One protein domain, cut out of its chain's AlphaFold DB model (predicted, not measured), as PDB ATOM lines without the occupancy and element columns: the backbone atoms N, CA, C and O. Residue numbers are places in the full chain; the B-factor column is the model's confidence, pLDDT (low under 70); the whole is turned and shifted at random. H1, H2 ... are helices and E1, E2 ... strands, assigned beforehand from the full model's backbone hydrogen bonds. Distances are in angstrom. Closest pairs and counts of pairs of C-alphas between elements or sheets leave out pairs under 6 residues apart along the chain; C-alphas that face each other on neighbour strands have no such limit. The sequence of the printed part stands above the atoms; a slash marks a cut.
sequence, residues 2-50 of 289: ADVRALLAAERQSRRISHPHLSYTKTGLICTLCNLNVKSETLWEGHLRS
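AT A GLANCE: This is residues 2 to 50 of the 289 residues of an uncharacterized protein of Capronia coronata CBS 617.96 (UniProt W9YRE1). A small three-stranded antiparallel sheet with helix H2 over one face makes a compact body, and residues 2 to 14, with helix H1, stick out from it as an arm that makes the length. The printed part has 49 residues, with two named helices and three named strands in the order H1 E1 E2 E3 H2; the class is mixed, helices and strands. The sheet runs E1 E2 E3. The whole is loose, with a radius of gyration of the C-alphas of 12.9 A and spans of 41 by 20 by 18 A.

HOW THE PARTS SIT: E1, residues 22 to 25, E2, residues 28 to 31, and E3, residues 36 to 38, form a meander, each strand the antiparallel neighbour of the one before. E1 and E2 are a hairpin at 147 degrees, with N 23 and O 30 at 3.0 A, within hydrogen-bond range. E2 and E3 are a hairpin at 137 degrees, with N 38 and O 29 at 2.7 A, also within range. H2, residues 41 to 49, is on the sheet at a height over the sheet of 9.6 A. It lies over E2, where 7 of its 9 C-alphas fall, and only just not over E3, where 2 fall. It runs along the strands, at 13 degrees to E2 on the local plane. The closest C-alphas of E3 and H2, those of Val 38 and Trp 44, are 6.2 A apart. H1, residues 4 to 14, is not on the sheet and is apart from E2, E3 and H2. Every O i to N i+4 pair is within hydrogen-bond range in H1, and 3 of 5 in H2.

IN THESE COORDINATES: E1 begins at C-alpha 22 (52.337, 13.019, 94.707) and is 9.7 A long; E2 is 10.1 A and E3 6.5 A. H1 begins at C-alpha 4 (37.437, -8.419, 105.338) and is 15.1 A long. H2, 13.6 A long, ends at C-alpha 49 (51.475, 15.579, 80.834).

THE WHOLE: The C-alphas of Ala 2 and Ser 50, the two farthest apart, are 41.6 A apart. The printed part has no cut and no long link. Its mean pLDDT is 89.3, and no printed residue is under 70.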
ATOM      1  N   ALA A   2      41.796 -14.215 106.193       75.69
ATOM      2  CA  ALA A   2      42.096 -12.802 105.958       75.69
ATOM      3  C   ALA A   2      40.889 -11.946 106.371       75.69
ATOM      4  O   ALA A   2      39.752 -12.274 106.036       75.69
ATOM      5  N   ASP A   3      41.137 -10.893 107.145       90.75
ATOM      6  CA  ASP A   3      40.100 -10.011 107.676       90.75
ATOM      7  C   ASP A   3      39.485  -9.180 106.532       90.75
ATOM      8  O   ASP A   3      40.207  -8.565 105.746       90.75
ATOM      9  N   VAL A   4      38.154  -9.136 106.418       91.12
ATOM     10  CA  VAL A   4      37.437  -8.419 105.338       91.12
ATOM     11  C   VAL A   4      37.815  -6.935 105.314       91.12
ATOM     12  O   VAL A   4      37.906  -6.313 104.258       91.12
ATOM     13  N   ARG A   5      38.112  -6.366 106.488       90.62
ATOM     14  CA  ARG A   5      38.610  -4.991 106.606       90.62
ATOM     15  C   ARG A   5      39.989  -4.817 105.985       90.62
ATOM     16  O   ARG A   5      40.233  -3.783 105.373       90.62
ATOM     17  N   ALA A   6      40.864  -5.811 106.118       91.12
ATOM     18  CA  ALA A   6      42.177  -5.795 105.487       91.12
ATOM     19  C   ALA A   6      42.053  -5.912 103.962       91.12
ATOM     20  O   ALA A   6      42.756  -5.203 103.252       91.12
ATOM     21  N   LEU A   7      41.108  -6.715 103.459       89.56
ATOM     22  CA  LEU A   7      40.828  -6.814 102.022       89.56
ATOM     23  C   LEU A   7      40.274  -5.507 101.443       89.56
ATOM     24  O   LEU A   7      40.781  -5.030 100.435       89.56
ATOM     25  N   LEU A   8      39.307  -4.868 102.106       92.19
ATOM     26  CA  LEU A   8      38.782  -3.568 101.663       92.19
ATOM     27  C   LEU A   8      39.817  -2.442 101.796       92.19
ATOM     28  O   LEU A   8      39.826  -1.510 100.996       92.19
ATOM     29  N   ALA A   9      40.692  -2.501 102.803       88.38
ATOM     30  CA  ALA A   9      41.808  -1.569 102.924       88.38
ATOM     31  C   ALA A   9      42.836  -1.784 101.805       88.38
ATOM     32  O   ALA A   9      43.293  -0.805 101.223       88.38
ATOM     33  N   ALA A  10      43.142  -3.038 101.466       88.69
ATOM     34  CA  ALA A  10      44.019  -3.390 100.356       88.69
ATOM     35  C   ALA A  10      43.428  -2.963  99.005       88.69
ATOM     36  O   ALA A  10      44.138  -2.368  98.205       88.69
ATOM     37  N   GLU A  11      42.126  -3.157  98.779       91.19
ATOM     38  CA  GLU A  11      41.442  -2.706  97.559       91.19
ATOM     39  C   GLU A  11      41.424  -1.172  97.446       91.19
ATOM     40  O   GLU A  11      41.649  -0.596  96.384       91.19
ATOM     41  N   ARG A  12      41.206  -0.466  98.559       86.81
ATOM     42  CA  ARG A  12      41.317   1.001  98.576       86.81
ATOM     43  C   ARG A  12      42.749   1.485  98.398       86.81
ATOM     44  O   ARG A  12      42.930   2.624  97.985       86.81
ATOM     45  N   GLN A  13      43.744   0.679  98.757       85.12
ATOM     46  CA  GLN A  13      45.153   1.008  98.577       85.12
ATOM     47  C   GLN A  13      45.620   0.709  97.148       85.12
ATOM     48  O   GLN A  13      46.425   1.469  96.625       85.12
ATOM     49  N   SER A  14      45.092  -0.334  96.497       84.19
ATOM     50  CA  SER A  14      45.410  -0.661  95.102       84.19
ATOM     51  C   SER A  14      44.832   0.348  94.112       84.19
ATOM     52  O   SER A  14      45.427   0.590  93.070       84.19
ATOM     53  N   ARG A  15      43.712   0.992  94.458       84.25
ATOM     54  CA  ARG A  15      43.127   2.104  93.692       84.25
ATOM     55  C   ARG A  15      43.808   3.454  93.940       84.25
ATOM     56  O   ARG A  15      43.301   4.463  93.484       84.25
ATOM     57  N   ARG A  16      44.889   3.520  94.723       88.25
ATOM     58  CA  ARG A  16      45.630   4.772  94.920       88.25
ATOM     59  C   ARG A  16      46.790   4.825  93.947       88.25
ATOM     60  O   ARG A  16      47.650   3.952  93.969       88.25
ATOM     61  N   ILE A  17      46.887   5.920  93.202       87.94
ATOM     62  CA  ILE A  17      48.105   6.265  92.468       87.94
ATOM     63  C   ILE A  17      49.266   6.390  93.461       87.94
ATOM     64  O   ILE A  17      49.217   7.210  94.385       87.94
ATOM     65  N   SER A  18      50.328   5.616  93.249       86.25
ATOM     66  CA  SER A  18      51.628   5.815  93.888       86.25
ATOM     67  C   SER A  18      52.559   6.529  92.909       86.25
ATOM     68  O   SER A  18      53.023   5.922  91.948       86.25
ATOM     69  N   HIS A  19      52.836   7.813  93.137       87.00
ATOM     70  CA  HIS A  19      53.789   8.581  92.331       87.00
ATOM     71  C   HIS A  19      54.756   9.342  93.257       87.00
ATOM     72  O   HIS A  19      54.302   9.887  94.265       87.00
ATOM     73  N   PRO A  20      56.069   9.417  92.957       89.31
ATOM     74  CA  PRO A  20      57.079  10.002  93.855       89.31
ATOM     75  C   PRO A  20      56.844  11.483  94.185       89.31
ATOM     76  O   PRO A  20      57.216  11.957  95.253       89.31
ATOM     77  N   HIS A  21      56.194  12.213  93.279       87.12
ATOM     78  CA  HIS A  21      55.898  13.644  93.423       87.12
ATOM     79  C   HIS A  21      54.445  13.938  93.820       87.12
ATOM     80  O   HIS A  21      53.952  15.054  93.629       87.12
ATOM     81  N   LEU A  22      53.738  12.928  94.329       92.75
ATOM     82  CA  LEU A  22      52.337  13.019  94.707       92.75
ATOM     83  C   LEU A  22      52.176  12.935  96.224       92.75
ATOM     84  O   LEU A  22      52.660  12.007  96.867       92.75
ATOM     85  N   SER A  23      51.421  13.876  96.785       90.69
ATOM     86  CA  SER A  23      51.019  13.846  98.190       90.69
ATOM     87  C   SER A  23      49.495  13.860  98.320       90.69
ATOM     88  O   SER A  23      48.804  14.666  97.693       90.69
ATOM     89  N   TYR A  24      48.957  12.943  99.128       90.94
ATOM     90  CA  TYR A  24      47.527  12.883  99.430       90.94
ATOM     91  C   TYR A  24      47.201  13.832 100.578       90.94
ATOM     92  O   TYR A  24      47.720  13.687 101.685       90.94
ATOM     93  N   THR A  25      46.296  14.774 100.332       89.56
ATOM     94  CA  THR A  25      45.773  15.681 101.357       89.56
ATOM     95  C   THR A  25      44.273  15.484 101.537       89.56
ATOM     96  O   THR A  25      43.598  14.897 100.693       89.56
ATOM     97  N   LYS A  26      43.721  15.983 102.649       84.88
ATOM     98  CA  LYS A  26      42.292  15.835 102.986       84.88
ATOM     99  C   LYS A  26      41.349  16.405 101.913       84.88
ATOM    100  O   LYS A  26      40.196  15.998 101.840       84.88
ATOM    101  N   THR A  27      41.830  17.345 101.107       83.94
ATOM    102  CA  THR A  27      41.058  18.074 100.095       83.94
ATOM    103  C   THR A  27      41.347  17.632  98.659       83.94
ATOM    104  O   THR A  27      40.737  18.169  97.740       83.94
ATOM    105  N   GLY A  28      42.280  16.698  98.446       86.12
ATOM    106  CA  GLY A  28      42.669  16.234  97.113       86.12
ATOM    107  C   GLY A  28      44.139  15.828  97.009       86.12
ATOM    108  O   GLY A  28      44.852  15.696  98.009       86.12
ATOM    109  N   LEU A  29      44.590  15.639  95.775       91.62
ATOM    110  CA  LEU A  29      45.965  15.297  95.424       91.62
ATOM    111  C   LEU A  29      46.777  16.592  95.267       91.62
ATOM    112  O   LEU A  29      46.273  17.559  94.704       91.62
ATOM    113  N   ILE A  30      48.014  16.654  95.760       92.88
ATOM    114  CA  ILE A  30      48.905  17.806  95.545       92.88
ATOM    115  C   ILE A  30      50.185  17.334  94.864       92.88
ATOM    116  O   ILE A  30      50.848  16.410  95.344       92.88
ATOM    117  N   CYS A  31      50.543  18.006  93.767       92.56
ATOM    118  CA  CYS A  31      51.840  17.842  93.122       92.56
ATOM    119  C   CYS A  31      52.922  18.584  93.915       92.56
ATOM    120  O   CYS A  31      52.824  19.799  94.072       92.56
ATOM    121  N   THR A  32      53.980  17.902  94.352       91.50
ATOM    122  CA  THR A  32      55.089  18.535  95.095       91.50
ATOM    123  C   THR A  32      55.977  19.428  94.222       91.50
ATOM    124  O   THR A  32      56.670  20.292  94.744       91.50
ATOM    125  N   LEU A  33      55.965  19.234  92.897       90.75
ATOM    126  CA  LEU A  33      56.761  20.021  91.941       90.75
ATOM    127  C   LEU A  33      56.068  21.322  91.521       90.75
ATOM    128  O   LEU A  33      56.718  22.333  91.263       90.75
ATOM    129  N   CYS A  34      54.739  21.302  91.436       90.44
ATOM    130  CA  CYS A  34      53.945  22.460  91.021       90.44
ATOM    131  C   CYS A  34      53.207  23.129  92.188       90.44
ATOM    132  O   CYS A  34      52.618  24.186  91.989       90.44
ATOM    133  N   ASN A  35      53.208  22.518  93.382       90.19
ATOM    134  CA  ASN A  35      52.415  22.928  94.549       90.19
ATOM    135  C   ASN A  35      50.947  23.223  94.201       90.19
ATOM    136  O   ASN A  35      50.321  24.130  94.750       90.19
ATOM    137  N   LEU A  36      50.401  22.455  93.256       90.75
ATOM    138  CA  LEU A  36      49.079  22.668  92.685       90.75
ATOM    139  C   LEU A  36      48.139  21.551  93.137       90.75
ATOM    140  O   LEU A  36      48.526  20.378  93.148       90.75
ATOM    141  N   ASN A  37      46.915  21.921  93.528       92.25
ATOM    142  CA  ASN A  37      45.901  20.950  93.921       92.25
ATOM    143  C   ASN A  37      45.224  20.339  92.688       92.25
ATOM    144  O   ASN A  37      44.768  21.026  91.778       92.25
ATOM    145  N   VAL A  38      45.162  19.018  92.659       91.75
ATOM    146  CA  VAL A  38      44.475  18.244  91.637       91.75
ATOM    147  C   VAL A  38      43.262  17.600  92.303       91.75
ATOM    148  O   VAL A  38      43.368  16.887  93.303       91.75
ATOM    149  N   LYS A  39      42.079  17.932  91.779       89.50
ATOM    150  CA  LYS A  39      40.781  17.638  92.408       89.50
ATOM    151  C   LYS A  39      40.336  16.187  92.225       89.50
ATOM    152  O   LYS A  39      39.615  15.677  93.074       89.50
ATOM    153  N   SER A  40      40.765  15.526  91.150       86.00
ATOM    154  CA  SER A  40      40.476  14.115  90.890       86.00
ATOM    155  C   SER A  40      41.734  13.353  90.487       86.00
ATOM    156  O   SER A  40      42.687  13.917  89.955       86.00
ATOM    157  N   GLU A  41      41.698  12.045  90.705       86.94
ATOM    158  CA  GLU A  41      42.711  11.094  90.244       86.94
ATOM    159  C   GLU A  41      42.840  11.082  88.712       86.94
ATOM    160  O   GLU A  41      43.945  11.087  88.188       86.94
ATOM    161  N   THR A  42      41.739  11.230  87.977       87.25
ATOM    162  CA  THR A  42      41.765  11.317  86.505       87.25
ATOM    163  C   THR A  42      42.453  12.580  85.975       87.25
ATOM    164  O   THR A  42      43.070  12.562  84.913       87.25
ATOM    165  N   LEU A  43      42.394  13.689  86.720       90.81
ATOM    166  CA  LEU A  43      43.075  14.940  86.368       90.81
ATOM    167  C   LEU A  43      44.578  14.894  86.683       90.81
ATOM    168  O   LEU A  43      45.323  15.748  86.196       90.81
ATOM    169  N   TRP A  44      45.038  13.920  87.475       91.44
ATOM    170  CA  TRP A  44      46.449  13.777  87.832       91.44
ATOM    171  C   TRP A  44      47.306  13.436  86.614       91.44
ATOM    172  O   TRP A  44      48.306  14.104  86.368       91.44
ATOM    173  N   GLU A  45      46.879  12.482  85.785       91.31
ATOM    174  CA  GLU A  45      47.608  12.132  84.559       91.31
ATOM    175  C   GLU A  45      47.625  13.271  83.531       91.31
ATOM    176  O   GLU A  45      48.603  13.455  82.804       91.31
ATOM    177  N   GLY A  46      46.550  14.062  83.468       93.12
ATOM    178  CA  GLY A  46      46.515  15.282  82.659       93.12
ATOM    179  C   GLY A  46      47.487  16.344  83.184       93.12
ATOM    180  O   GLY A  46      48.175  17.001  82.402       93.12
ATOM    181  N   HIS A  47      47.603  16.474  84.509       92.81
ATOM    182  CA  HIS A  47      48.574  17.366  85.137       92.81
ATOM    183  C   HIS A  47      50.019  16.929  84.864       92.81
ATOM    184  O   HIS A  47      50.823  17.782  84.491       92.81
ATOM    185  N   LEU A  48      50.345  15.633  84.962       91.75
ATOM    186  CA  LEU A  48      51.687  15.106  84.664       91.75
ATOM    187  C   LEU A  48      52.129  15.406  83.223       91.75
ATOM    188  O   LEU A  48      53.269  15.803  82.989       91.75
ATOM    189  N   ARG A  49      51.210  15.289  82.256       92.44
ATOM    190  CA  ARG A  49      51.475  15.579  80.834       92.44
ATOM    191  C   ARG A  49      51.523  17.076  80.506       92.44
ATOM    192  O   ARG A  49      51.999  17.466  79.432       92.44
ATOM    193  N   SER A  50      51.060  17.934  81.417       92.38
ATOM    194  CA  SER A  50      51.034  19.383  81.207       92.38
ATOM    195  C   SER A  50      52.446  19.965  81.061       92.38
ATOM    196  O   SER A  50      53.402  19.522  81.701       92.38
TER     197      SER A  50